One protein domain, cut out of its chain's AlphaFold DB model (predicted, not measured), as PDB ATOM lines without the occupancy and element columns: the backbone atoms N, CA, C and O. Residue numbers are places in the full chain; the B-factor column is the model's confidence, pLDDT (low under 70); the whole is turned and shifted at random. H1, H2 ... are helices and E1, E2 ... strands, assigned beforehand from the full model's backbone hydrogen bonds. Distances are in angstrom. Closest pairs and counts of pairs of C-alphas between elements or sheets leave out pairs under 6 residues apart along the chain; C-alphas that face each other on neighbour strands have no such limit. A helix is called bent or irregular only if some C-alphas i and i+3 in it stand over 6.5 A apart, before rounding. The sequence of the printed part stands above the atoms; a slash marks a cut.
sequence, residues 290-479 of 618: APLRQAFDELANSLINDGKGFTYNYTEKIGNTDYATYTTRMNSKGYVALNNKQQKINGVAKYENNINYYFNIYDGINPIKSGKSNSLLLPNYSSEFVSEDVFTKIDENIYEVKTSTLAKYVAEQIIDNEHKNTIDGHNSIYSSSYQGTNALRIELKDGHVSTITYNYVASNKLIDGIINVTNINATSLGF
ATOM      1  N   ALA A 290     -10.588 -30.220  28.363       80.44
ATOM      2  CA  ALA A 290     -10.600 -30.053  26.911       80.44
ATOM      3  C   ALA A 290     -10.095 -31.300  26.149       80.44
ATOM      4  O   ALA A 290     -10.721 -31.632  25.140       80.44
ATOM      5  N   PRO A 291      -9.055 -32.034  26.607       88.00
ATOM      6  CA  PRO A 291      -8.619 -33.266  25.948       88.00
ATOM      7  C   PRO A 291      -9.687 -34.367  25.957       88.00
ATOM      8  O   PRO A 291      -9.954 -34.963  24.917       88.00
ATOM      9  N   LEU A 292     -10.357 -34.589  27.097       85.25
ATOM     10  CA  LEU A 292     -11.456 -35.555  27.217       85.25
ATOM     11  C   LEU A 292     -12.585 -35.221  26.242       85.25
ATOM     12  O   LEU A 292     -13.055 -36.079  25.496       85.25
ATOM     13  N   ARG A 293     -12.980 -33.947  26.207       82.62
ATOM     14  CA  ARG A 293     -14.019 -33.478  25.296       82.62
ATOM     15  C   ARG A 293     -13.626 -33.670  23.832       82.62
ATOM     16  O   ARG A 293     -14.445 -34.155  23.063       82.62
ATOM     17  N   GLN A 294     -12.396 -33.329  23.448       86.81
ATOM     18  CA  GLN A 294     -11.911 -33.526  22.078       86.81
ATOM     19  C   GLN A 294     -11.929 -35.005  21.673       86.81
ATOM     20  O   GLN A 294     -12.368 -35.328  20.569       86.81
ATOM     21  N   ALA A 295     -11.522 -35.899  22.578       89.44
ATOM     22  CA  ALA A 295     -11.541 -37.339  22.348       89.44
ATOM     23  C   ALA A 295     -12.971 -37.872  22.132       89.44
ATOM     24  O   ALA A 295     -13.214 -38.698  21.252       89.44
ATOM     25  N   PHE A 296     -13.947 -37.374  22.894       87.31
ATOM     26  CA  PHE A 296     -15.352 -37.746  22.724       87.31
ATOM     27  C   PHE A 296     -16.026 -37.075  21.521       87.31
ATOM     28  O   PHE A 296     -16.853 -37.708  20.863       87.31
ATOM     29  N   ASP A 297     -15.639 -35.846  21.170       85.50
ATOM     30  CA  ASP A 297     -16.071 -35.182  19.938       85.50
ATOM     31  C   ASP A 297     -15.611 -35.984  18.704       85.50
ATOM     32  O   ASP A 297     -16.346 -36.083  17.721       85.50
ATOM     33  N   GLU A 298     -14.429 -36.611  18.734       87.50
ATOM     34  CA  GLU A 298     -13.982 -37.528  17.676       87.50
ATOM     35  C   GLU A 298     -14.912 -38.743  17.542       87.50
ATOM     36  O   GLU A 298     -15.369 -39.052  16.433       87.50
ATOM     37  N   LEU A 299     -15.255 -39.398  18.658       86.69
ATOM     38  CA  LEU A 299     -16.205 -40.513  18.656       86.69
ATOM     39  C   LEU A 299     -17.586 -40.066  18.157       86.69
ATOM     40  O   LEU A 299     -18.167 -40.742  17.307       86.69
ATOM     41  N   ALA A 300     -18.087 -38.908  18.594       84.06
ATOM     42  CA  ALA A 300     -19.353 -38.338  18.127       84.06
ATOM     43  C   ALA A 300     -19.351 -38.104  16.614       84.06
ATOM     44  O   ALA A 300     -20.256 -38.543  15.898       84.06
ATOM     45  N   ASN A 301     -18.295 -37.463  16.110       83.38
ATOM     46  CA  ASN A 301     -18.130 -37.165  14.693       83.38
ATOM     47  C   ASN A 301     -18.023 -38.439  13.846       83.38
ATOM     48  O   ASN A 301     -18.490 -38.467  12.708       83.38
ATOM     49  N   SER A 302     -17.474 -39.520  14.403       82.75
ATOM     50  CA  SER A 302     -17.411 -40.816  13.728       82.75
ATOM     51  C   SER A 302     -18.787 -41.497  13.569       82.75
ATOM     52  O   SER A 302     -18.928 -42.369  12.710       82.75
ATOM     53  N   LEU A 303     -19.808 -41.094  14.338       79.31
ATOM     54  CA  LEU A 303     -21.163 -41.668  14.301       79.31
ATOM     55  C   LEU A 303     -22.182 -40.830  13.518       79.31
ATOM     56  O   LEU A 303     -23.311 -41.276  13.320       79.31
ATOM     57  N   ILE A 304     -21.820 -39.641  13.040       76.69
ATOM     58  CA  ILE A 304     -22.708 -38.784  12.240       76.69
ATOM     59  C   ILE A 304     -22.273 -38.752  10.770       76.69
ATOM     60  O   ILE A 304     -21.097 -38.881  10.452       76.69
ATOM     61  N   ASN A 305     -23.220 -38.533   9.852       73.19
ATOM     62  CA  ASN A 305     -22.963 -38.358   8.410       73.19
ATOM     63  C   ASN A 305     -22.104 -39.488   7.789       73.19
ATOM     64  O   ASN A 305     -22.446 -40.661   7.926       73.19
ATOM     65  N   ASP A 306     -21.003 -39.142   7.112       65.69
ATOM     66  CA  ASP A 306     -20.013 -40.067   6.528       65.69
ATOM     67  C   ASP A 306     -18.938 -40.509   7.542       65.69
ATOM     68  O   ASP A 306     -17.863 -40.988   7.167       65.69
ATOM     69  N   GLY A 307     -19.216 -40.320   8.835       67.62
ATOM     70  CA  GLY A 307     -18.377 -40.746   9.940       67.62
ATOM     71  C   GLY A 307     -18.028 -42.227   9.839       67.62
ATOM     72  O   GLY A 307     -18.854 -43.087   9.515       67.62
ATOM     73  N   LYS A 308     -16.754 -42.514  10.092       78.81
ATOM     74  CA  LYS A 308     -16.172 -43.833   9.897       78.81
ATOM     75  C   LYS A 308     -16.263 -44.714  11.144       78.81
ATOM     76  O   LYS A 308     -15.573 -45.699  11.161       78.81
ATOM     77  N   GLY A 309     -17.037 -44.407  12.177       86.31
ATOM     78  CA  GLY A 309     -17.273 -45.337  13.288       86.31
ATOM     79  C   GLY A 309     -16.058 -45.783  14.125       86.31
ATOM     80  O   GLY A 309     -14.942 -45.282  13.973       86.31
ATOM     81  N   PHE A 310     -16.299 -46.739  15.028       89.88
ATOM     82  CA  PHE A 310     -15.308 -47.362  15.923       89.88
ATOM     83  C   PHE A 310     -15.815 -48.708  16.471       89.88
ATOM     84  O   PHE A 310     -16.938 -49.145  16.201       89.88
ATOM     85  N   THR A 311     -14.965 -49.403  17.228       89.62
ATOM     86  CA  THR A 311     -15.273 -50.689  17.867       89.62
ATOM     87  C   THR A 311     -15.067 -50.619  19.377       89.62
ATOM     88  O   THR A 311     -13.990 -50.244  19.834       89.62
ATOM     89  N   TYR A 312     -16.064 -51.064  20.135       92.38
ATOM     90  CA  TYR A 312     -15.969 -51.366  21.558       92.38
ATOM     91  C   TYR A 312     -15.707 -52.857  21.767       92.38
ATOM     92  O   TYR A 312     -16.462 -53.703  21.286       92.38
ATOM     93  N   ASN A 313     -14.634 -53.192  22.481       91.81
ATOM     94  CA  ASN A 313     -14.334 -54.563  22.889       91.81
ATOM     95  C   ASN A 313     -14.478 -54.678  24.402       91.81
ATOM     96  O   ASN A 313     -13.626 -54.191  25.145       91.81
ATOM     97  N   TYR A 314     -15.547 -55.335  24.825       92.25
ATOM     98  CA  TYR A 314     -15.910 -55.549  26.213       92.25
ATOM     99  C   TYR A 314     -15.240 -56.804  26.753       92.25
ATOM    100  O   TYR A 314     -15.285 -57.872  26.133       92.25
ATOM    101  N   THR A 315     -14.667 -56.685  27.941       91.94
ATOM    102  CA  THR A 315     -14.258 -57.810  28.778       91.94
ATOM    103  C   THR A 315     -14.804 -57.580  30.175       91.94
ATOM    104  O   THR A 315     -14.455 -56.591  30.811       91.94
ATOM    105  N   GLU A 316     -15.644 -58.495  30.643       90.50
ATOM    106  CA  GLU A 316     -16.239 -58.473  31.977       90.50
ATOM    107  C   GLU A 316     -15.706 -59.649  32.785       90.50
ATOM    108  O   GLU A 316     -15.616 -60.770  32.270       90.50
ATOM    109  N   LYS A 317     -15.370 -59.415  34.052       89.12
ATOM    110  CA  LYS A 317     -14.791 -60.418  34.948       89.12
ATOM    111  C   LYS A 317     -15.516 -60.461  36.283       89.12
ATOM    112  O   LYS A 317     -15.964 -59.443  36.784       89.12
ATOM    113  N   ILE A 318     -15.581 -61.654  36.869       87.19
ATOM    114  CA  ILE A 318     -15.928 -61.854  38.280       87.19
ATOM    115  C   ILE A 318     -14.646 -62.308  38.976       87.19
ATOM    116  O   ILE A 318     -14.181 -63.440  38.775       87.19
ATOM    117  N   GLY A 319     -14.039 -61.404  39.746       83.00
ATOM    118  CA  GLY A 319     -12.679 -61.579  40.252       83.00
ATOM    119  C   GLY A 319     -11.702 -61.844  39.101       83.00
ATOM    120  O   GLY A 319     -11.628 -61.091  38.137       83.00
ATOM    121  N   ASN A 320     -10.986 -62.968  39.151       81.94
ATOM    122  CA  ASN A 320     -10.009 -63.330  38.114       81.94
ATOM    123  C   ASN A 320     -10.585 -64.162  36.951       81.94
ATOM    124  O   ASN A 320      -9.819 -64.649  36.119       81.94
ATOM    125  N   THR A 321     -11.904 -64.373  36.896       84.62
ATOM    126  CA  THR A 321     -12.540 -65.235  35.884       84.62
ATOM    127  C   THR A 321     -13.312 -64.406  34.870       84.62
ATOM    128  O   THR A 321     -14.150 -63.595  35.255       84.62
ATOM    129  N   ASP A 322     -13.094 -64.663  33.579       84.19
ATOM    130  CA  ASP A 322     -13.859 -64.025  32.507       84.19
ATOM    131  C   ASP A 322     -15.340 -64.393  32.617       84.19
ATOM    132  O   ASP A 322     -15.731 -65.549  32.414       84.19
ATOM    133  N   TYR A 323     -16.173 -63.395  32.874       82.88
ATOM    134  CA  TYR A 323     -17.622 -63.506  32.907       82.88
ATOM    135  C   TYR A 323     -18.174 -63.473  31.483       82.88
ATOM    136  O   TYR A 323     -18.689 -64.485  30.995       82.88
ATOM    137  N   ALA A 324     -17.929 -62.387  30.752       83.12
ATOM    138  CA  ALA A 324     -18.411 -62.217  29.390       83.12
ATOM    139  C   ALA A 324     -17.443 -61.397  28.529       83.12
ATOM    140  O   ALA A 324     -16.614 -60.638  29.022       83.12
ATOM    141  N   THR A 325     -17.532 -61.597  27.217       87.25
ATOM    142  CA  THR A 325     -16.708 -60.889  26.235       87.25
ATOM    143  C   THR A 325     -17.571 -60.532  25.043       87.25
ATOM    144  O   THR A 325     -18.127 -61.436  24.400       87.25
ATOM    145  N   TYR A 326     -17.636 -59.244  24.726       88.06
ATOM    146  CA  TYR A 326     -18.446 -58.734  23.628       88.06
ATOM    147  C   TYR A 326     -17.633 -57.842  22.704       88.06
ATOM    148  O   TYR A 326     -16.654 -57.214  23.104       88.06
ATOM    149  N   THR A 327     -18.057 -57.763  21.452       87.19
ATOM    150  CA  THR A 327     -17.519 -56.807  20.489       87.19
ATOM    151  C   THR A 327     -18.670 -56.064  19.839       87.19
ATOM    152  O   THR A 327     -19.442 -56.670  19.099       87.19
ATOM    153  N   THR A 328     -18.751 -54.757  20.063       88.00
ATOM    154  CA  THR A 328     -19.717 -53.889  19.392       88.00
ATOM    155  C   THR A 328     -19.013 -53.035  18.352       88.00
ATOM    156  O   THR A 328     -18.131 -52.241  18.669       88.00
ATOM    157  N   ARG A 329     -19.404 -53.181  17.087       85.50
ATOM    158  CA  ARG A 329     -18.950 -52.328  15.981       85.50
ATOM    159  C   ARG A 329     -20.028 -51.310  15.664       85.50
ATOM    160  O   ARG A 329     -21.192 -51.687  15.536       85.50
ATOM    161  N   MET A 330     -19.644 -50.049  15.521       85.75
ATOM    162  CA  MET A 330     -20.563 -48.928  15.332       85.75
ATOM    163  C   MET A 330     -20.100 -48.022  14.204       85.75
ATOM    164  O   MET A 330     -18.906 -47.777  14.060       85.75
ATOM    165  N   ASN A 331     -21.047 -47.489  13.439       82.44
ATOM    166  CA  ASN A 331     -20.841 -46.375  12.518       82.44
ATOM    167  C   ASN A 331     -22.145 -45.574  12.362       82.44
ATOM    168  O   ASN A 331     -23.165 -45.885  12.981       82.44
ATOM    169  N   SER A 332     -22.150 -44.567  11.490       79.38
ATOM    170  CA  SER A 332     -23.331 -43.725  11.248       79.38
ATOM    171  C   SER A 332     -24.558 -44.455  10.685       79.38
ATOM    172  O   SER A 332     -25.657 -43.895  10.633       79.38
ATOM    173  N   LYS A 333     -24.401 -45.712  10.260       77.00
ATOM    174  CA  LYS A 333     -25.487 -46.562   9.768       77.00
ATOM    175  C   LYS A 333     -26.039 -47.487  10.849       77.00
ATOM    176  O   LYS A 333     -27.054 -48.117  10.583       77.00
ATOM    177  N   GLY A 334     -25.444 -47.577  12.038       79.69
ATOM    178  CA  GLY A 334     -25.956 -48.399  13.134       79.69
ATOM    179  C   GLY A 334     -24.867 -49.128  13.913       79.69
ATOM    180  O   GLY A 334     -23.706 -48.724  13.901       79.69
ATOM    181  N   TYR A 335     -25.252 -50.206  14.592       82.69
ATOM    182  CA  TYR A 335     -24.349 -51.017  15.400       82.69
ATOM    183  C   TYR A 335     -24.629 -52.517  15.283       82.69
ATOM    184  O   TYR A 335     -25.756 -52.940  15.013       82.69
ATOM    185  N   VAL A 336     -23.584 -53.314  15.505       80.31
ATOM    186  CA  VAL A 336     -23.629 -54.776  15.610       80.31
ATOM    187  C   VAL A 336     -22.850 -55.187  16.856       80.31
ATOM    188  O   VAL A 336     -21.649 -54.927  16.926       80.31
ATOM    189  N   ALA A 337     -23.512 -55.846  17.801       83.12
ATOM    190  CA  ALA A 337     -22.924 -56.431  19.000       83.12
ATOM    191  C   ALA A 337     -22.762 -57.950  18.835       83.12
ATOM    192  O   ALA A 337     -23.683 -58.648  18.409       83.12
ATOM    193  N   LEU A 338     -21.580 -58.459  19.172       80.19
ATOM    194  CA  LEU A 338     -21.185 -59.862  19.068       80.19
ATOM    195  C   LEU A 338     -20.867 -60.398  20.460       80.19
ATOM    196  O   LEU A 338     -19.892 -59.962  21.065       80.19
ATOM    197  N   ASN A 339     -21.634 -61.372  20.952       81.06
ATOM    198  CA  ASN A 339     -21.245 -62.142  22.131       81.06
ATOM    199  C   ASN A 339     -20.332 -63.294  21.696       81.06
ATOM    200  O   ASN A 339     -20.790 -64.284  21.119       81.06
ATOM    201  N   ASN A 340     -19.041 -63.183  22.009       68.19
ATOM    202  CA  ASN A 340     -18.031 -64.137  21.547       68.19
ATOM    203  C   ASN A 340     -18.150 -65.519  22.216       68.19
ATOM    204  O   ASN A 340     -17.694 -66.506  21.643       68.19
ATOM    205  N   LYS A 341     -18.788 -65.618  23.393       69.44
ATOM    206  CA  LYS A 341     -19.011 -66.902  24.083       69.44
ATOM    207  C   LYS A 341     -20.281 -67.611  23.615       69.44
ATOM    208  O   LYS A 341     -20.275 -68.829  23.484       69.44
ATOM    209  N   GLN A 342     -21.355 -66.860  23.375       60.84
ATOM    210  CA  GLN A 342     -22.671 -67.412  23.018       60.84
ATOM    211  C   GLN A 342     -22.929 -67.453  21.505       60.84
ATOM    212  O   GLN A 342     -24.013 -67.842  21.092       60.84
ATOM    213  N   GLN A 343     -21.975 -67.005  20.675       66.00
ATOM    214  CA  GLN A 343     -22.144 -66.873  19.217       66.00
ATOM    215  C   GLN A 343     -23.428 -66.115  18.824       66.00
ATOM    216  O   GLN A 343     -24.024 -66.355  17.773       66.00
ATOM    217  N   LYS A 344     -23.848 -65.184  19.687       70.12
ATOM    218  CA  LYS A 344     -25.042 -64.360  19.514       70.12
ATOM    219  C   LYS A 344     -24.646 -63.047  18.854       70.12
ATOM    220  O   LYS A 344     -23.654 -62.436  19.255       70.12
ATOM    221  N   ILE A 345     -25.429 -62.603  17.879       70.19
ATOM    222  CA  ILE A 345     -25.218 -61.322  17.197       70.19
ATOM    223  C   ILE A 345     -26.518 -60.530  17.245       70.19
ATOM    224  O   ILE A 345     -27.525 -61.007  16.728       70.19
ATOM    225  N   ASN A 346     -26.493 -59.326  17.812       76.44
ATOM    226  CA  ASN A 346     -27.659 -58.437  17.881       76.44
ATOM    227  C   ASN A 346     -27.299 -57.052  17.348       76.44
ATOM    228  O   ASN A 346     -26.128 -56.667  17.334       76.44
ATOM    229  N   GLY A 347     -28.295 -56.278  16.931       74.56
ATOM    230  CA  GLY A 347     -28.076 -54.859  16.685       74.56
ATOM    231  C   GLY A 347     -29.210 -54.139  15.976       74.56
ATOM    232  O   GLY A 347     -30.279 -54.692  15.698       74.56
ATOM    233  N   VAL A 348     -28.938 -52.869  15.673       72.06
ATOM    234  CA  VAL A 348     -29.825 -51.986  14.914       72.06
ATOM    235  C   VAL A 348     -29.042 -51.368  13.776       72.06
ATOM    236  O   VAL A 348     -28.016 -50.730  14.003       72.06
ATOM    237  N   ALA A 349     -29.555 -51.498  12.557       69.69
ATOM    238  CA  ALA A 349     -28.957 -50.869  11.389       69.69
ATOM    239  C   ALA A 349     -29.993 -50.130  10.541       69.69
ATOM    240  O   ALA A 349     -31.132 -50.570  10.363       69.69
ATOM    241  N   LYS A 350     -29.562 -48.998   9.990       64.56
ATOM    242  CA  LYS A 350     -30.255 -48.222   8.974       64.56
ATOM    243  C   LYS A 350     -30.157 -48.949   7.643       64.56
ATOM    244  O   LYS A 350     -29.074 -49.275   7.161       64.56
ATOM    245  N   TYR A 351     -31.307 -49.173   7.040       61.41
ATOM    246  CA  TYR A 351     -31.494 -50.013   5.867       61.41
ATOM    247  C   TYR A 351     -32.486 -49.333   4.899       61.41
ATOM    248  O   TYR A 351     -32.980 -48.249   5.206       61.41
ATOM    249  N   GLU A 352     -32.712 -49.915   3.709       48.25
ATOM    250  CA  GLU A 352     -33.601 -49.451   2.616       48.25
ATOM    251  C   GLU A 352     -34.528 -48.271   2.939       48.25
ATOM    252  O   GLU A 352     -35.372 -48.344   3.834       48.25
ATOM    253  N   ASN A 353     -34.418 -47.201   2.147       55.75
ATOM    254  CA  ASN A 353     -35.220 -45.982   2.295       55.75
ATOM    255  C   ASN A 353     -35.062 -45.287   3.660       55.75
ATOM    256  O   ASN A 353     -35.990 -44.633   4.126       55.75
ATOM    257  N   ASN A 354     -33.879 -45.389   4.282       61.81
ATOM    258  CA  ASN A 354     -33.549 -44.771   5.571       61.81
ATOM    259  C   ASN A 354     -34.357 -45.305   6.771       61.81
ATOM    260  O   ASN A 354     -34.501 -44.595   7.764       61.81
ATOM    261  N   ILE A 355     -34.861 -46.539   6.698       59.28
ATOM    262  CA  ILE A 355     -35.625 -47.177   7.777       59.28
ATOM    263  C   ILE A 355     -34.682 -48.026   8.637       59.28
ATOM    264  O   ILE A 355     -33.881 -48.794   8.110       59.28
ATOM    265  N   ASN A 356     -34.793 -47.925   9.960       64.62
ATOM    266  CA  ASN A 356     -33.969 -48.696  10.892       64.62
ATOM    267  C   ASN A 356     -34.621 -50.052  11.198       64.62
ATOM    268  O   ASN A 356     -35.842 -50.130  11.352       64.62
ATOM    269  N   TYR A 357     -33.824 -51.112  11.321       64.81
ATOM    270  CA  TYR A 357     -34.310 -52.457  11.638       64.81
ATOM    271  C   TYR A 357     -33.506 -53.098  12.761       64.81
ATOM    272  O   TYR A 357     -32.287 -52.936  12.824       64.81
ATOM    273  N   TYR A 358     -34.215 -53.863  13.589       67.56
ATOM    274  CA  TYR A 358     -33.636 -54.775  14.566       67.56
ATOM    275  C   TYR A 358     -33.350 -56.128  13.915       67.56
ATOM    276  O   TYR A 358     -34.147 -56.628  13.108       67.56
ATOM    277  N   PHE A 359     -32.232 -56.735  14.293       65.19
ATOM    278  CA  PHE A 359     -31.886 -58.094  13.898       65.19
ATOM    279  C   PHE A 359     -31.220 -58.829  15.059       65.19
ATOM    280  O   PHE A 359     -30.474 -58.227  15.827       65.19
ATOM    281  N   ASN A 360     -31.480 -60.132  15.144       64.31
ATOM    282  CA  ASN A 360     -30.845 -61.034  16.101       64.31
ATOM    283  C   ASN A 360     -30.431 -62.337  15.399       64.31
ATOM    284  O   ASN A 360     -31.118 -62.810  14.486       64.31
ATOM    285  N   ILE A 361     -29.328 -62.923  15.857       61.34
ATOM    286  CA  ILE A 361     -28.798 -64.234  15.468       61.34
ATOM    287  C   ILE A 361     -28.529 -65.015  16.752       61.34
ATOM    288  O   ILE A 361     -27.809 -64.534  17.629       61.34
ATOM    289  N   TYR A 362     -29.084 -66.220  16.835       57.84
ATOM    290  CA  TYR A 362     -28.848 -67.176  17.917       57.84
ATOM    291  C   TYR A 362     -28.171 -68.416  17.327       57.84
ATOM    292  O   TYR A 362     -28.606 -68.886  16.279       57.84
ATOM    293  N   ASP A 363     -27.121 -68.930  17.972       51.81
ATOM    294  CA  ASP A 363     -26.501 -70.232  17.668       51.81
ATOM    295  C   ASP A 363     -26.191 -70.489  16.178       51.81
ATOM    296  O   ASP A 363     -26.422 -71.577  15.650       51.81
ATOM    297  N   GLY A 364     -25.693 -69.474  15.460       47.41
ATOM    298  CA  GLY A 364     -25.345 -69.600  14.037       47.41
ATOM    299  C   GLY A 364     -26.537 -69.796  13.085       47.41
ATOM    300  O   GLY A 364     -26.331 -70.098  11.910       47.41
ATOM    301  N   ILE A 365     -27.771 -69.622  13.567       46.28
ATOM    302  CA  ILE A 365     -28.997 -69.636  12.758       46.28
ATOM    303  C   ILE A 365     -29.071 -68.356  11.912       46.28
ATOM    304  O   ILE A 365     -28.537 -67.311  12.284       46.28
ATOM    305  N   ASN A 366     -29.738 -68.428  10.756       45.94
ATOM    306  CA  ASN A 366     -29.900 -67.290   9.856       45.94
ATOM    307  C   ASN A 366     -30.440 -66.034  10.578       45.94
ATOM    308  O   ASN A 366     -31.288 -66.149  11.463       45.94
ATOM    309  N   PRO A 367     -30.009 -64.826  10.175       48.72
ATOM    310  CA  PRO A 367     -30.415 -63.584  10.824       48.72
ATOM    311  C   PRO A 367     -31.910 -63.339  10.657       48.72
ATOM    312  O   PRO A 367     -32.414 -63.269   9.534       48.72
ATOM    313  N   ILE A 368     -32.610 -63.152  11.774       51.44
ATOM    314  CA  ILE A 368     -34.044 -62.864  11.773       51.44
ATOM    315  C   ILE A 368     -34.219 -61.356  11.939       51.44
ATOM    316  O   ILE A 368     -33.848 -60.783  12.967       51.44
ATOM    317  N   LYS A 369     -34.809 -60.702  10.928       58.41
ATOM    318  CA  LYS A 369     -35.334 -59.337  11.080       58.41
ATOM    319  C   LYS A 369     -36.474 -59.397  12.092       58.41
ATOM    320  O   LYS A 369     -37.517 -59.973  11.800       58.41
ATOM    321  N   SER A 370     -36.273 -58.817  13.267       53.47
ATOM    322  CA  SER A 370     -37.233 -58.908  14.372       53.47
ATOM    323  C   SER A 370     -38.210 -57.731  14.417       53.47
ATOM    324  O   SER A 370     -39.261 -57.838  15.043       53.47
ATOM    325  N   GLY A 371     -37.914 -56.621  13.727       54.94
ATOM    326  CA  GLY A 371     -38.817 -55.470  13.654       54.94
ATOM    327  C   GLY A 371     -38.190 -54.205  13.066       54.94
ATOM    328  O   GLY A 371     -37.011 -54.176  12.708       54.94
ATOM    329  N   LYS A 372     -38.997 -53.143  12.966       58.66
ATOM    330  CA  LYS A 372     -38.550 -51.784  12.613       58.66
ATOM    331  C   LYS A 372     -38.243 -50.985  13.880       58.66
ATOM    332  O   LYS A 372     -38.933 -51.149  14.881       58.66
ATOM    333  N   SER A 373     -37.263 -50.090  13.806       58.41
ATOM    334  CA  SER A 373     -36.988 -49.084  14.834       58.41
ATOM    335  C   SER A 373     -37.318 -47.683  14.327       58.41
ATOM    336  O   SER A 373     -37.043 -47.348  13.175       58.41
ATOM    337  N   ASN A 374     -37.848 -46.837  15.210       54.38
ATOM    338  CA  ASN A 374     -38.062 -45.419  14.919       54.38
ATOM    339  C   ASN A 374     -36.764 -44.595  15.025       54.38
ATOM    340  O   ASN A 374     -36.701 -43.492  14.490       54.38
ATOM    341  N   SER A 375     -35.717 -45.123  15.668       60.66
ATOM    342  CA  SER A 375     -34.438 -44.435  15.891       60.66
ATOM    343  C   SER A 375     -33.233 -45.371  15.736       60.66
ATOM    344  O   SER A 375     -33.353 -46.597  15.812       60.66
ATOM    345  N   LEU A 376     -32.062 -44.779  15.484       62.12
ATOM    346  CA  LEU A 376     -30.778 -45.450  15.658       62.12
ATOM    347  C   LEU A 376     -30.384 -45.293  17.126       62.12
ATOM    348  O   LEU A 376     -30.253 -44.171  17.604       62.12
ATOM    349  N   LEU A 377     -30.245 -46.406  17.839       66.69
ATOM    350  CA  LEU A 377     -29.885 -46.418  19.258       66.69
ATOM    351  C   LEU A 377     -28.356 -46.361  19.405       66.69
ATOM    352  O   LEU A 377     -27.729 -47.349  19.777       66.69
ATOM    353  N   LEU A 378     -27.759 -45.235  19.008       72.69
ATOM    354  CA  LEU A 378     -26.317 -44.982  19.103       72.69
ATOM    355  C   LEU A 378     -25.982 -44.173  20.370       72.69
ATOM    356  O   LEU A 378     -26.835 -43.399  20.811       72.69
ATOM    357  N   PRO A 379     -24.759 -44.304  20.918       74.69
ATOM    358  CA  PRO A 379     -24.294 -43.474  22.027       74.69
ATOM    359  C   PRO A 379     -24.372 -41.967  21.735       74.69
ATOM    360  O   PRO A 379     -24.195 -41.526  20.595       74.69
ATOM    361  N   ASN A 380     -24.595 -41.180  22.784       71.06
ATOM    362  CA  ASN A 380     -24.646 -39.726  22.765       71.06
ATOM    363  C   ASN A 380     -23.474 -39.141  23.563       71.06
ATOM    364  O   ASN A 380     -23.461 -39.165  24.789       71.06
ATOM    365  N   TYR A 381     -22.510 -38.555  22.856       69.94
ATOM    366  CA  TYR A 381     -21.321 -37.935  23.450       69.94
ATOM    367  C   TYR A 381     -21.446 -36.413  23.542       69.94
ATOM    368  O   TYR A 381     -20.520 -35.670  23.226       69.94
ATOM    369  N   SER A 382     -22.631 -35.930  23.909       63.28
ATOM    370  CA  SER A 382     -22.873 -34.504  24.109       63.28
ATOM    371  C   SER A 382     -21.893 -33.925  25.141       63.28
ATOM    372  O   SER A 382     -21.504 -34.589  26.104       63.28
ATOM    373  N   SER A 383     -21.524 -32.652  24.966       58.09
ATOM    374  CA  SER A 383     -20.586 -31.954  25.855       58.09
ATOM    375  C   SER A 383     -21.043 -31.892  27.314       58.09
ATOM    376  O   SER A 383     -20.252 -31.522  28.173       58.09
ATOM    377  N   GLU A 384     -22.311 -32.203  27.600       52.78
ATOM    378  CA  GLU A 384     -22.833 -32.254  28.965       52.78
ATOM    379  C   GLU A 384     -22.411 -33.522  29.717       52.78
ATOM    380  O   GLU A 384     -22.255 -33.465  30.929       52.78
ATOM    381  N   PHE A 385     -22.170 -34.633  29.011       59.03
ATOM    382  CA  PHE A 385     -21.800 -35.915  29.624       59.03
ATOM    383  C   PHE A 385     -20.300 -36.069  29.827       59.03
ATOM    384  O   PHE A 385     -19.886 -36.973  30.530       59.03
ATOM    385  N   VAL A 386     -19.489 -35.210  29.206       62.69
ATOM    386  CA  VAL A 386     -18.014 -35.273  29.220       62.69
ATOM    387  C   VAL A 386     -17.400 -33.998  29.807       62.69
ATOM    388  O   VAL A 386     -16.258 -33.643  29.515       62.69
ATOM    389  N   SER A 387     -18.190 -33.264  30.594       59.78
ATOM    390  CA  SER A 387     -17.797 -31.991  31.193       59.78
ATOM    391  C   SER A 387     -16.969 -32.180  32.466       59.78
ATOM    392  O   SER A 387     -16.909 -33.258  33.055       59.78
ATOM    393  N   GLU A 388     -16.348 -31.094  32.924       57.81
ATOM    394  CA  GLU A 388     -15.707 -31.021  34.244       57.81
ATOM    395  C   GLU A 388     -16.681 -31.170  35.410       57.81
ATOM    396  O   GLU A 388     -16.277 -31.561  36.498       57.81
ATOM    397  N   ASP A 389     -17.972 -30.910  35.203       52.91
ATOM    398  CA  ASP A 389     -18.991 -31.120  36.234       52.91
ATOM    399  C   ASP A 389     -19.243 -32.615  36.472       52.91
ATOM    400  O   ASP A 389     -19.679 -33.005  37.550       52.91
ATOM    401  N   VAL A 390     -18.924 -33.446  35.476       54.81
ATOM    402  CA  VAL A 390     -19.112 -34.898  35.507       54.81
ATOM    403  C   VAL A 390     -17.810 -35.621  35.846       54.81
ATOM    404  O   VAL A 390     -17.814 -36.540  36.662       54.81
ATOM    405  N   PHE A 391     -16.696 -35.190  35.251       63.78
ATOM    406  CA  PHE A 391     -15.402 -35.859  35.352       63.78
ATOM    407  C   PHE A 391     -14.369 -35.031  36.113       63.78
ATOM    408  O   PHE A 391     -14.127 -33.866  35.791       63.78
ATOM    409  N   THR A 392     -13.678 -35.673  37.049       69.25
ATOM    410  CA  THR A 392     -12.432 -35.172  37.636       69.25
ATOM    411  C   THR A 392     -11.252 -35.745  36.867       69.25
ATOM    412  O   THR A 392     -11.178 -36.953  36.631       69.25
ATOM    413  N   LYS A 393     -10.302 -34.889  36.492       77.56
ATOM    414  CA  LYS A 393      -9.003 -35.331  35.989       77.56
ATOM    415  C   LYS A 393      -8.165 -35.837  37.165       77.56
ATOM    416  O   LYS A 393      -7.836 -35.062  38.056       77.56
ATOM    417  N   ILE A 394      -7.847 -37.129  37.177       81.44
ATOM    418  CA  ILE A 394      -7.061 -37.758  38.252       81.44
ATOM    419  C   ILE A 394      -5.600 -37.995  37.852       81.44
ATOM    420  O   ILE A 394      -4.742 -38.132  38.719       81.44
ATOM    421  N   ASP A 395      -5.307 -38.004  36.549       84.00
ATOM    422  CA  ASP A 395      -3.953 -38.048  35.987       84.00
ATOM    423  C   ASP A 395      -3.938 -37.363  34.604       84.00
ATOM    424  O   ASP A 395      -4.989 -36.996  34.076       84.00
ATOM    425  N   GLU A 396      -2.767 -37.196  33.981       83.00
ATOM    426  CA  GLU A 396      -2.561 -36.487  32.711       83.00
ATOM    427  C   GLU A 396      -3.562 -36.896  31.619       83.00
ATOM    428  O   GLU A 396      -4.050 -36.027  30.893       83.00
ATOM    429  N   ASN A 397      -3.916 -38.183  31.568       91.44
ATOM    430  CA  ASN A 397      -4.828 -38.771  30.588       91.44
ATOM    431  C   ASN A 397      -5.941 -39.623  31.218       91.44
ATOM    432  O   ASN A 397      -6.586 -40.396  30.509       91.44
ATOM    433  N   ILE A 398      -6.160 -39.521  32.529       89.00
ATOM    434  CA  ILE A 398      -7.137 -40.352  33.238       89.00
ATOM    435  C   ILE A 398      -8.191 -39.456  33.875       89.00
ATOM    436  O   ILE A 398      -7.881 -38.536  34.635       89.00
ATOM    437  N   TYR A 399      -9.445 -39.758  33.563       86.31
ATOM    438  CA  TYR A 399     -10.616 -39.018  34.002       86.31
ATOM    439  C   TYR A 399     -11.584 -39.975  34.682       86.31
ATOM    440  O   TYR A 399     -11.895 -41.034  34.144       86.31
ATOM    441  N   GLU A 400     -12.079 -39.602  35.850       76.94
ATOM    442  CA  GLU A 400     -12.993 -40.422  36.639       76.94
ATOM    443  C   GLU A 400     -14.271 -39.649  36.922       76.94
ATOM    444  O   GLU A 400     -14.239 -38.437  37.158       76.94
ATOM    445  N   VAL A 401     -15.409 -40.334  36.838       58.72
ATOM    446  CA  VAL A 401     -16.692 -39.717  37.156       58.72
ATOM    447  C   VAL A 401     -16.755 -39.428  38.652       58.72
ATOM    448  O   VAL A 401     -16.365 -40.253  39.473       58.72
ATOM    449  N   LYS A 402     -17.248 -38.241  39.003       56.81
ATOM    450  CA  LYS A 402     -17.225 -37.718  40.374       56.81
ATOM    451  C   LYS A 402     -18.082 -38.496  41.370       56.81
ATOM    452  O   LYS A 402     -17.762 -38.486  42.552       56.81
ATOM    453  N   THR A 403     -19.174 -39.108  40.916       49.31
ATOM    454  CA  THR A 403     -20.122 -39.833  41.779       49.31
ATOM    455  C   THR A 403     -20.682 -41.067  41.081       49.31
ATOM    456  O   THR A 403     -20.720 -41.134  39.848       49.31
ATOM    457  N   SER A 404     -21.190 -42.030  41.852       49.72
ATOM    458  CA  SER A 404     -21.857 -43.222  41.314       49.72
ATOM    459  C   SER A 404     -23.103 -42.883  40.500       49.72
ATOM    460  O   SER A 404     -23.339 -43.476  39.449       49.72
ATOM    461  N   THR A 405     -23.885 -41.893  40.933       50.75
ATOM    462  CA  THR A 405     -25.085 -41.456  40.204       50.75
ATOM    463  C   THR A 405     -24.729 -40.888  38.828       50.75
ATOM    464  O   THR A 405     -25.331 -41.247  37.814       50.75
ATOM    465  N   LEU A 406     -23.683 -40.059  38.762       53.28
ATOM    466  CA  LEU A 406     -23.169 -39.555  37.493       53.28
ATOM    467  C   LEU A 406     -22.575 -40.683  36.642       53.28
ATOM    468  O   LEU A 406     -22.697 -40.637  35.422       53.28
ATOM    469  N   ALA A 407     -21.969 -41.707  37.252       54.81
ATOM    470  CA  ALA A 407     -21.400 -42.837  36.521       54.81
ATOM    471  C   ALA A 407     -22.486 -43.637  35.787       54.81
ATOM    472  O   ALA A 407     -22.314 -43.939  34.605       54.81
ATOM    473  N   LYS A 408     -23.625 -43.904  36.442       60.47
ATOM    474  CA  LYS A 408     -24.810 -44.538  35.829       60.47
ATOM    475  C   LYS A 408     -25.363 -43.697  34.687       60.47
ATOM    476  O   LYS A 408     -25.486 -44.170  33.558       60.47
ATOM    477  N   TYR A 409     -25.573 -42.408  34.958       59.94
ATOM    478  CA  TYR A 409     -26.079 -41.461  33.972       59.94
ATOM    479  C   TYR A 409     -25.183 -41.377  32.729       59.94
ATOM    480  O   TYR A 409     -25.668 -41.440  31.604       59.94
ATOM    481  N   VAL A 410     -23.866 -41.284  32.912       65.31
ATOM    482  CA  VAL A 410     -22.897 -41.269  31.808       65.31
ATOM    483  C   VAL A 410     -22.899 -42.600  31.066       65.31
ATOM    484  O   VAL A 410     -22.922 -42.598  29.833       65.31
ATOM    485  N   ALA A 411     -22.915 -43.729  31.780       68.50
ATOM    486  CA  ALA A 411     -22.948 -45.060  31.182       68.50
ATOM    487  C   ALA A 411     -24.162 -45.253  30.259       68.50
ATOM    488  O   ALA A 411     -24.013 -45.812  29.173       68.50
ATOM    489  N   GLU A 412     -25.332 -44.722  30.622       66.44
ATOM    490  CA  GLU A 412     -26.532 -44.758  29.776       66.44
ATOM    491  C   GLU A 412     -26.331 -44.050  28.421       66.44
ATOM    492  O   GLU A 412     -26.956 -44.406  27.414       66.44
ATOM    493  N   GLN A 413     -25.466 -43.036  28.389       74.12
ATOM    494  CA  GLN A 413     -25.283 -42.164  27.233       74.12
ATOM    495  C   GLN A 413     -24.102 -42.592  26.363       74.12
ATOM    496  O   GLN A 413     -24.223 -42.583  25.140       74.12
ATOM    497  N   ILE A 414     -22.968 -42.979  26.953       77.31
ATOM    498  CA  ILE A 414     -21.713 -43.188  26.208       77.31
ATOM    499  C   ILE A 414     -21.437 -44.658  25.842       77.31
ATOM    500  O   ILE A 414     -20.510 -44.941  25.074       77.31
ATOM    501  N   ILE A 415     -22.231 -45.595  26.369       84.62
ATOM    502  CA  ILE A 415     -22.135 -47.036  26.094       84.62
ATOM    503  C   ILE A 415     -23.181 -47.439  25.048       84.62
ATOM    504  O   ILE A 415     -24.251 -46.841  24.941       84.62
ATOM    505  N   ASP A 416     -22.869 -48.455  24.239       80.69
ATOM    506  CA  ASP A 416     -23.821 -48.972  23.263       80.69
ATOM    507  C   ASP A 416     -25.105 -49.518  23.907       80.69
ATOM    508  O   ASP A 416     -25.131 -49.983  25.048       80.69
ATOM    509  N   ASN A 417     -26.187 -49.473  23.133       70.88
ATOM    510  CA  ASN A 417     -27.520 -49.780  23.626       70.88
ATOM    511  C   ASN A 417     -27.720 -51.241  24.072       70.88
ATOM    512  O   ASN A 417     -28.624 -51.490  24.864       70.88
ATOM    513  N   GLU A 418     -26.939 -52.202  23.570       75.19
ATOM    514  CA  GLU A 418     -27.042 -53.604  24.007       75.19
ATOM    515  C   GLU A 418     -26.519 -53.762  25.440       75.19
ATOM    516  O   GLU A 418     -27.092 -54.513  26.228       75.19
ATOM    517  N   HIS A 419     -25.461 -53.029  25.796       77.94
ATOM    518  CA  HIS A 419     -24.784 -53.179  27.087       77.94
ATOM    519  C   HIS A 419     -25.213 -52.143  28.129       77.94
ATOM    520  O   HIS A 419     -25.101 -52.413  29.325       77.94
ATOM    521  N   LYS A 420     -25.740 -50.984  27.710       73.31
ATOM    522  CA  LYS A 420     -26.034 -49.880  28.632       73.31
ATOM    523  C   LYS A 420     -27.000 -50.253  29.762       73.31
ATOM    524  O   LYS A 420     -26.738 -49.881  30.891       73.31
ATOM    525  N   ASN A 421     -28.050 -51.042  29.502       65.75
ATOM    526  CA  ASN A 421     -29.050 -51.386  30.529       65.75
ATOM    527  C   ASN A 421     -28.449 -52.245  31.652       65.75
ATOM    528  O   ASN A 421     -28.817 -52.116  32.815       65.75
ATOM    529  N   THR A 422     -27.503 -53.116  31.301       68.81
ATOM    530  CA  THR A 422     -26.787 -53.960  32.263       68.81
ATOM    531  C   THR A 422     -25.897 -53.116  33.173       68.81
ATOM    532  O   THR A 422     -25.814 -53.377  34.369       68.81
ATOM    533  N   ILE A 423     -25.252 -52.098  32.598       70.69
ATOM    534  CA  ILE A 423     -24.259 -51.260  33.277       70.69
ATOM    535  C   ILE A 423     -24.928 -50.119  34.054       70.69
ATOM    536  O   ILE A 423     -24.448 -49.752  35.115       70.69
ATOM    537  N   ASP A 424     -26.049 -49.586  33.580       64.69
ATOM    538  CA  ASP A 424     -26.865 -48.582  34.276       64.69
ATOM    539  C   ASP A 424     -27.736 -49.205  35.388       64.69
ATOM    540  O   ASP A 424     -28.017 -48.588  36.411       64.69
ATOM    541  N   GLY A 425     -28.120 -50.477  35.241       55.25
ATOM    542  CA  GLY A 425     -28.931 -51.203  36.223       55.25
ATOM    543  C   GLY A 425     -30.445 -51.024  36.057       55.25
ATOM    544  O   GLY A 425     -31.210 -51.702  36.743       55.25
ATOM    545  N   HIS A 426     -30.908 -50.188  35.121       48.78
ATOM    546  CA  HIS A 426     -32.325 -50.097  34.767       48.78
ATOM    547  C   HIS A 426     -32.777 -51.262  33.864       48.78
ATOM    548  O   HIS A 426     -32.191 -51.552  32.823       48.78
ATOM    549  N   ASN A 427     -33.912 -51.882  34.218       41.84
ATOM    550  CA  ASN A 427     -34.646 -52.873  33.408       41.84
ATOM    551  C   ASN A 427     -33.945 -54.217  33.138       41.84
ATOM    552  O   ASN A 427     -33.873 -54.706  32.007       41.84
ATOM    553  N   SER A 428     -33.587 -54.922  34.206       40.66
ATOM    554  CA  SER A 428     -33.540 -56.384  34.165       40.66
ATOM    555  C   SER A 428     -34.978 -56.932  34.152       40.66
ATOM    556  O   SER A 428     -35.612 -57.115  35.186       40.66
ATOM    557  N   ILE A 429     -35.517 -57.209  32.959       34.66
ATOM    558  CA  ILE A 429     -36.842 -57.843  32.746       34.66
ATOM    559  C   ILE A 429     -36.868 -59.291  33.308       34.66
ATOM    560  O   ILE A 429     -37.890 -59.973  33.300       34.66
ATOM    561  N   TYR A 430     -35.740 -59.782  33.832       34.81
ATOM    562  CA  TYR A 430     -35.531 -61.163  34.248       34.81
ATOM    563  C   TYR A 430     -34.992 -61.248  35.676       34.81
ATOM    564  O   TYR A 430     -33.824 -61.566  35.842       34.81
ATOM    565  N   SER A 431     -35.825 -60.987  36.692       36.19
ATOM    566  CA  SER A 431     -35.710 -61.497  38.083       36.19
ATOM    567  C   SER A 431     -34.327 -61.497  38.774       36.19
ATOM    568  O   SER A 431     -34.136 -62.215  39.753       36.19
ATOM    569  N   SER A 432     -33.347 -60.755  38.274       47.47
ATOM    570  CA  SER A 432     -31.965 -60.741  38.741       47.47
ATOM    571  C   SER A 432     -31.638 -59.308  39.114       47.47
ATOM    572  O   SER A 432     -31.858 -58.393  38.319       47.47
ATOM    573  N   SER A 433     -31.191 -59.122  40.355       58.69
ATOM    574  CA  SER A 433     -30.802 -57.831  40.908       58.69
ATOM    575  C   SER A 433     -29.527 -57.361  40.213       58.69
ATOM    576  O   SER A 433     -28.437 -57.866  40.492       58.69
ATOM    577  N   TYR A 434     -29.677 -56.436  39.267       59.72
ATOM    578  CA  TYR A 434     -28.565 -55.635  38.772       59.72
ATOM    579  C   TYR A 434     -28.536 -54.333  39.572       59.72
ATOM    580  O   TYR A 434     -29.570 -53.688  39.727       59.72
ATOM    581  N   GLN A 435     -27.373 -53.962  40.096       61.00
ATOM    582  CA  GLN A 435     -27.105 -52.623  40.608       61.00
ATOM    583  C   GLN A 435     -26.156 -51.968  39.615       61.00
ATOM    584  O   GLN A 435     -25.120 -52.554  39.293       61.00
ATOM    585  N   GLY A 436     -26.549 -50.801  39.107       61.94
ATOM    586  CA  GLY A 436     -25.779 -50.058  38.117       61.94
ATOM    587  C   GLY A 436     -24.376 -49.695  38.580       61.94
ATOM    588  O   GLY A 436     -24.034 -49.826  39.757       61.94
ATOM    589  N   THR A 437     -23.581 -49.204  37.640       62.72
ATOM    590  CA  THR A 437     -22.186 -48.853  37.862       62.72
ATOM    591  C   THR A 437     -22.019 -47.842  38.981       62.72
ATOM    592  O   THR A 437     -22.803 -46.904  39.113       62.72
ATOM    593  N   ASN A 438     -21.000 -48.043  39.813       53.97
ATOM    594  CA  ASN A 438     -20.621 -47.080  40.841       53.97
ATOM    595  C   ASN A 438     -19.277 -46.403  40.536       53.97
ATOM    596  O   ASN A 438     -18.954 -45.396  41.158       53.97
ATOM    597  N   ALA A 439     -18.544 -46.902  39.538       68.00
ATOM    598  CA  ALA A 439     -17.283 -46.347  39.085       68.00
ATOM    599  C   ALA A 439     -17.251 -46.314  37.556       68.00
ATOM    600  O   ALA A 439     -17.497 -47.320  36.892       68.00
ATOM    601  N   LEU A 440     -16.915 -45.162  36.977       77.19
ATOM    602  CA  LEU A 440     -16.650 -45.044  35.547       77.19
ATOM    603  C   LEU A 440     -15.411 -44.186  35.346       77.19
ATOM    604  O   LEU A 440     -15.347 -43.038  35.788       77.19
ATOM    605  N   ARG A 441     -14.424 -44.751  34.659       88.06
ATOM    606  CA  ARG A 441     -13.143 -44.102  34.399       88.06
ATOM    607  C   ARG A 441     -12.777 -44.228  32.931       88.06
ATOM    608  O   ARG A 441     -12.954 -45.279  32.319       88.06
ATOM    609  N   ILE A 442     -12.266 -43.134  32.383       92.81
ATOM    610  CA  ILE A 442     -11.844 -42.978  30.999       92.81
ATOM    611  C   ILE A 442     -10.341 -42.742  30.973       92.81
ATOM    612  O   ILE A 442      -9.832 -41.827  31.617       92.81
ATOM    613  N   GLU A 443      -9.644 -43.542  30.181       95.88
ATOM    614  CA  GLU A 443      -8.234 -43.355  29.875       95.88
ATOM    615  C   GLU A 443      -8.081 -42.924  28.417       95.88
ATOM    616  O   GLU A 443      -8.599 -43.571  27.494       95.88
ATOM    617  N   LEU A 444      -7.347 -41.832  28.215       94.31
ATOM    618  CA  LEU A 444      -6.951 -41.357  26.902       94.31
ATOM    619  C   LEU A 444      -5.568 -41.895  26.534       94.31
ATOM    620  O   LEU A 444      -4.655 -41.944  27.355       94.31
ATOM    621  N   LYS A 445      -5.381 -42.239  25.263       93.31
ATOM    622  CA  LYS A 445      -4.075 -42.575  24.700       93.31
ATOM    623  C   LYS A 445      -3.883 -41.820  23.402       93.31
ATOM    624  O   LYS A 445      -4.728 -41.894  22.515       93.31
ATOM    625  N   ASP A 446      -2.786 -41.075  23.312       89.06
ATOM    626  CA  ASP A 446      -2.475 -40.223  22.159       89.06
ATOM    627  C   ASP A 446      -3.612 -39.227  21.820       89.06
ATOM    628  O   ASP A 446      -3.801 -38.855  20.668       89.06
ATOM    629  N   GLY A 447      -4.381 -38.796  22.832       87.56
ATOM    630  CA  GLY A 447      -5.529 -37.892  22.676       87.56
ATOM    631  C   GLY A 447      -6.854 -38.569  22.299       87.56
ATOM    632  O   GLY A 447      -7.856 -37.877  22.148       87.56
ATOM    633  N   HIS A 448      -6.883 -39.898  22.185       90.50
ATOM    634  CA  HIS A 448      -8.071 -40.682  21.842       90.50
ATOM    635  C   HIS A 448      -8.618 -41.424  23.060       90.50
ATOM    636  O   HIS A 448      -7.838 -41.872  23.899       90.50
ATOM    637  N   VAL A 449      -9.936 -41.640  23.137       91.25
ATOM    638  CA  VAL A 449     -10.505 -42.562  24.133       91.25
ATOM    639  C   VAL A 449      -9.944 -43.956  23.855       91.25
ATOM    640  O   VAL A 449     -10.181 -44.509  22.783       91.25
ATOM    641  N   SER A 450      -9.185 -44.505  24.802       93.75
ATOM    642  CA  SER A 450      -8.552 -45.823  24.686       93.75
ATOM    643  C   SER A 450      -9.315 -46.859  25.494       93.75
ATOM    644  O   SER A 450      -9.708 -47.903  24.968       93.75
ATOM    645  N   THR A 451      -9.548 -46.551  26.768       95.25
ATOM    646  CA  THR A 451     -10.105 -47.498  27.732       95.25
ATOM    647  C   THR A 451     -11.230 -46.838  28.513       95.25
ATOM    648  O   THR A 451     -11.086 -45.710  28.978       95.25
ATOM    649  N   ILE A 452     -12.338 -47.555  28.680       94.69
ATOM    650  CA  ILE A 452     -13.400 -47.219  29.630       94.69
ATOM    651  C   ILE A 452     -13.472 -48.363  30.631       94.69
ATOM    652  O   ILE A 452     -13.752 -49.497  30.243       94.69
ATOM    653  N   THR A 453     -13.206 -48.093  31.901       92.38
ATOM    654  CA  THR A 453     -13.368 -49.078  32.975       92.38
ATOM    655  C   THR A 453     -14.614 -48.756  33.774       92.38
ATOM    656  O   THR A 453     -14.859 -47.593  34.099       92.38
ATOM    657  N   TYR A 454     -15.387 -49.788  34.082       86.75
ATOM    658  CA  TYR A 454     -16.603 -49.692  34.871       86.75
ATOM    659  C   TYR A 454     -16.741 -50.914  35.770       86.75
ATOM    660  O   TYR A 454     -16.054 -51.916  35.578       86.75
ATOM    661  N   ASN A 455     -17.653 -50.861  36.727       79.25
ATOM    662  CA  ASN A 455     -18.092 -52.036  37.464       79.25
ATOM    663  C   ASN A 455     -19.619 -52.043  37.546       79.25
ATOM    664  O   ASN A 455     -20.259 -51.083  37.144       79.25
ATOM    665  N   TYR A 456     -20.220 -53.137  37.986       74.75
ATOM    666  CA  TYR A 456     -21.633 -53.198  38.364       74.75
ATOM    667  C   TYR A 456     -21.866 -54.475  39.175       74.75
ATOM    668  O   TYR A 456     -21.032 -55.383  39.171       74.75
ATOM    669  N   VAL A 457     -22.989 -54.577  39.881       71.50
ATOM    670  CA  VAL A 457     -23.330 -55.797  40.630       71.50
ATOM    671  C   VAL A 457     -24.426 -56.540  39.890       71.50
ATOM    672  O   VAL A 457     -25.473 -55.968  39.618       71.50
ATOM    673  N   ALA A 458     -24.230 -57.826  39.607       72.44
ATOM    674  CA  ALA A 458     -25.282 -58.696  39.084       72.44
ATOM    675  C   ALA A 458     -25.443 -59.929  39.966       72.44
ATOM    676  O   ALA A 458     -24.491 -60.684  40.179       72.44
ATOM    677  N   SER A 459     -26.659 -60.173  40.460       71.69
ATOM    678  CA  SER A 459     -26.951 -61.311  41.349       71.69
ATOM    679  C   SER A 459     -25.989 -61.379  42.549       71.69
ATOM    680  O   SER A 459     -25.449 -62.442  42.865       71.69
ATOM    681  N   ASN A 460     -25.747 -60.226  43.185       69.81
ATOM    682  CA  ASN A 460     -24.830 -60.032  44.319       69.81
ATOM    683  C   ASN A 460     -23.356 -60.372  44.025       69.81
ATOM    684  O   ASN A 460     -22.596 -60.683  44.941       69.81
ATOM    685  N   LYS A 461     -22.940 -60.342  42.756       74.44
ATOM    686  CA  LYS A 461     -21.536 -60.478  42.355       74.44
ATOM    687  C   LYS A 461     -21.068 -59.188  41.706       74.44
ATOM    688  O   LYS A 461     -21.706 -58.732  40.760       74.44
ATOM    689  N   LEU A 462     -19.958 -58.644  42.198       82.25
ATOM    690  CA  LEU A 462     -19.264 -57.540  41.549       82.25
ATOM    691  C   LEU A 462     -18.678 -58.029  40.220       82.25
ATOM    692  O   LEU A 462     -17.999 -59.062  40.171       82.25
ATOM    693  N   ILE A 463     -18.992 -57.304  39.155       82.25
ATOM    694  CA  ILE A 463     -18.478 -57.524  37.813       82.25
ATOM    695  C   ILE A 463     -17.642 -56.312  37.437       82.25
ATOM    696  O   ILE A 463     -18.160 -55.198  37.386       82.25
ATOM    697  N   ASP A 464     -16.371 -56.551  37.133       86.88
ATOM    698  CA  ASP A 464     -15.445 -55.533  36.646       86.88
ATOM    699  C   ASP A 464     -15.395 -55.580  35.121       86.88
ATOM    700  O   ASP A 464     -15.109 -56.622  34.518       86.88
ATOM    701  N   GLY A 465     -15.690 -54.448  34.495       90.12
ATOM    702  CA  GLY A 465     -15.797 -54.282  33.058       90.12
ATOM    703  C   GLY A 465     -14.703 -53.385  32.490       90.12
ATOM    704  O   GLY A 465     -14.365 -52.335  33.036       90.12
ATOM    705  N   ILE A 466     -14.160 -53.789  31.347       93.81
ATOM    706  CA  ILE A 466     -13.204 -53.002  30.569       93.81
ATOM    707  C   ILE A 466     -13.693 -52.947  29.125       93.81
ATOM    708  O   ILE A 466     -13.877 -53.985  28.484       93.81
ATOM    709  N   ILE A 467     -13.852 -51.735  28.600       94.69
ATOM    710  CA  ILE A 467     -14.120 -51.459  27.190       94.69
ATOM    711  C   ILE A 467     -12.837 -50.925  26.568       94.69
ATOM    712  O   ILE A 467     -12.376 -49.841  26.916       94.69
ATOM    713  N   ASN A 468     -12.284 -51.662  25.611       95.44
ATOM    714  CA  ASN A 468     -11.214 -51.150  24.761       95.44
ATOM    715  C   ASN A 468     -11.820 -50.557  23.492       95.44
ATOM    716  O   ASN A 468     -12.436 -51.279  22.694       95.44
ATOM    717  N   VAL A 469     -11.614 -49.258  23.297       91.81
ATOM    718  CA  VAL A 469     -12.062 -48.525  22.116       91.81
ATOM    719  C   VAL A 469     -10.976 -48.621  21.053       91.81
ATOM    720  O   VAL A 469      -9.822 -48.256  21.257       91.81
ATOM    721  N   THR A 470     -11.324 -49.194  19.908       88.44
ATOM    722  CA  THR A 470     -10.364 -49.522  18.846       88.44
ATOM    723  C   THR A 470     -10.949 -49.235  17.476       88.44
ATOM    724  O   THR A 470     -12.151 -49.002  17.331       88.44
ATOM    725  N   ASN A 471     -10.091 -49.292  16.453       79.25
ATOM    726  CA  ASN A 471     -10.460 -49.063  15.059       79.25
ATOM    727  C   ASN A 471     -11.255 -47.762  14.883       79.25
ATOM    728  O   ASN A 471     -12.266 -47.737  14.185       79.25
ATOM    729  N   ILE A 472     -10.821 -46.690  15.550       75.75
ATOM    730  CA  ILE A 472     -11.377 -45.359  15.330       75.75
ATOM    731  C   ILE A 472     -11.175 -45.051  13.845       75.75
ATOM    732  O   ILE A 472     -10.054 -45.135  13.339       75.75
ATOM    733  N   ASN A 473     -12.266 -44.756  13.142       65.75
ATOM    734  CA  ASN A 473     -12.373 -44.687  11.684       65.75
ATOM    735  C   ASN A 473     -12.603 -46.014  10.914       65.75
ATOM    736  O   ASN A 473     -12.307 -46.089   9.714       65.75
ATOM    737  N   ALA A 474     -13.171 -47.041  11.550       63.16
ATOM    738  CA  ALA A 474     -13.682 -48.263  10.910       63.16
ATOM    739  C   ALA A 474     -14.982 -48.088  10.092       63.16
ATOM    740  O   ALA A 474     -16.097 -48.198  10.602       63.16
ATOM    741  N   THR A 475     -14.879 -47.934   8.771       59.31
ATOM    742  CA  THR A 475     -16.061 -47.782   7.895       59.31
ATOM    743  C   THR A 475     -17.033 -48.965   7.922       59.31
ATOM    744  O   THR A 475     -18.179 -48.841   7.483       59.31
ATOM    745  N   SER A 476     -16.583 -50.117   8.412       63.22
ATOM    746  CA  SER A 476     -17.303 -51.377   8.354       63.22
ATOM    747  C   SER A 476     -17.913 -51.760   9.693       63.22
ATOM    748  O   SER A 476     -17.233 -51.796  10.716       63.22
ATOM    749  N   LEU A 477     -19.180 -52.176   9.663       66.00
ATOM    750  CA  LEU A 477     -19.789 -52.918  10.772       66.00
ATOM    751  C   LEU A 477     -19.247 -54.362  10.849       66.00
ATOM    752  O   LEU A 477     -19.642 -55.129  11.724       66.00
ATOM    753  N   GLY A 478     -18.357 -54.760   9.929       55.50
ATOM    754  CA  GLY A 478     -17.877 -56.130   9.741       55.50
ATOM    755  C   GLY A 478     -18.943 -57.076   9.184       55.50
ATOM    756  O   GLY A 478     -18.737 -58.292   9.146       55.50
ATOM    757  N   PHE A 479     -20.088 -56.512   8.789       54.84
ATOM    758  CA  PHE A 479     -21.208 -57.208   8.186       54.84
ATOM    759  C   PHE A 479     -21.865 -56.341   7.112       54.84
ATOM    760  O   PHE A 479     -22.059 -55.136   7.292       54.84
TER     761      PHE A 479
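This is residues 290 to 479 of the 618 residues of an uncharacterized protein of Firmicutes bacterium CAG:449 (UniProt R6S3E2). What is the main picture? A single long sheet of eleven strands, twisted and curled, wraps round the short helix H3 in its hollow, with H2 packed beside H3 and H1 crossing the ends of E1, E2, E9 and E10; residues 374 to 390 cross the open side from edge strand E6 to edge strand E7. How is it made up? The 190 printed residues hold three named helices and eleven named strands in the order H1, E1 to E8, H2, H3, E9 to E11, of mixed class, and the sheet runs E6 E5 E4 E3 E2 E1 E11 E10 E9 E8 E7, all antiparallel. The whole is compact, with a radius of gyration of the C-alphas of 16.3 A and spans of 46 by 40 by 27 A.

Where are the strands? Across the sheet come E6, residues 368 to 373, E5, 355 to 361, E4, 344 to 351, E3, 334 to 339, E2, 321 to 331 and 31.2 A long, E1, 310 to 318, E11, 461 to 470, E10, 448 to 458 and 30.3 A long, E9, 440 to 445, E8, 398 to 401, and E7, 391 to 395. E11 ends at C-alpha 470, (-10.364, -49.522, 18.846). Where are the helices? H1, residues 290 to 303, is 20.1 A long and begins at C-alpha 290, (-10.600, -30.053, 26.911). H2 is residues 404 to 414, and H3 residues 417 to 424.

How do the strands join? E1 to E6 form a meander, each strand the antiparallel neighbour of the one before, and E9 to E11 form another. E1 and E11 are antiparallel neighbours at 158 degrees, with N 313 and O 468 2.9 A apart, within hydrogen-bond range; for E8 and E9, also antiparallel, N 399 and O 442 are 2.9 A apart. E4 bends by 54 degrees at residue 348. Where are the helices? H1 and H3 are on one face of the sheet, making two layers, one of helices and one the sheet; the closest C-alphas of H1 and E10 are those of Ala 295 and His 448, 4.8 A apart. The sheet curls round H3, whose C-alpha 423 is 6.0 A from C-alpha 456 of E10, their closest pair. H2 is on the sheet over E9, at a height of 7.4 A, and only just stands up from it, rising 41 degrees. How do the helices stand to each other? H2 and H3 form a helical hairpin and touch at a shallow tilt of 2 degrees, opposite ways, closest at the C-alphas of Lys 408 and Asp 424, 4.8 A; H1 is apart from both. Each O i to N i+4 pair is within hydrogen-bond range in H1, against 6 of 7 in H2 and 2 of 4 in H3, which is irregular, C-alphas 418 and 421 being 7.2 A apart.

How large is it? The two C-alphas farthest apart, those of Asn 320 and Asn 353, are 47.1 A apart. Is it continuous? The printed part has no cut; the links E6 to E7 and H3 to E9 are long. Where is confidence low? The mean pLDDT of the printed part is 72.3, and 85 residues are under 70, among them residues 349 to 377 and 424 to 439.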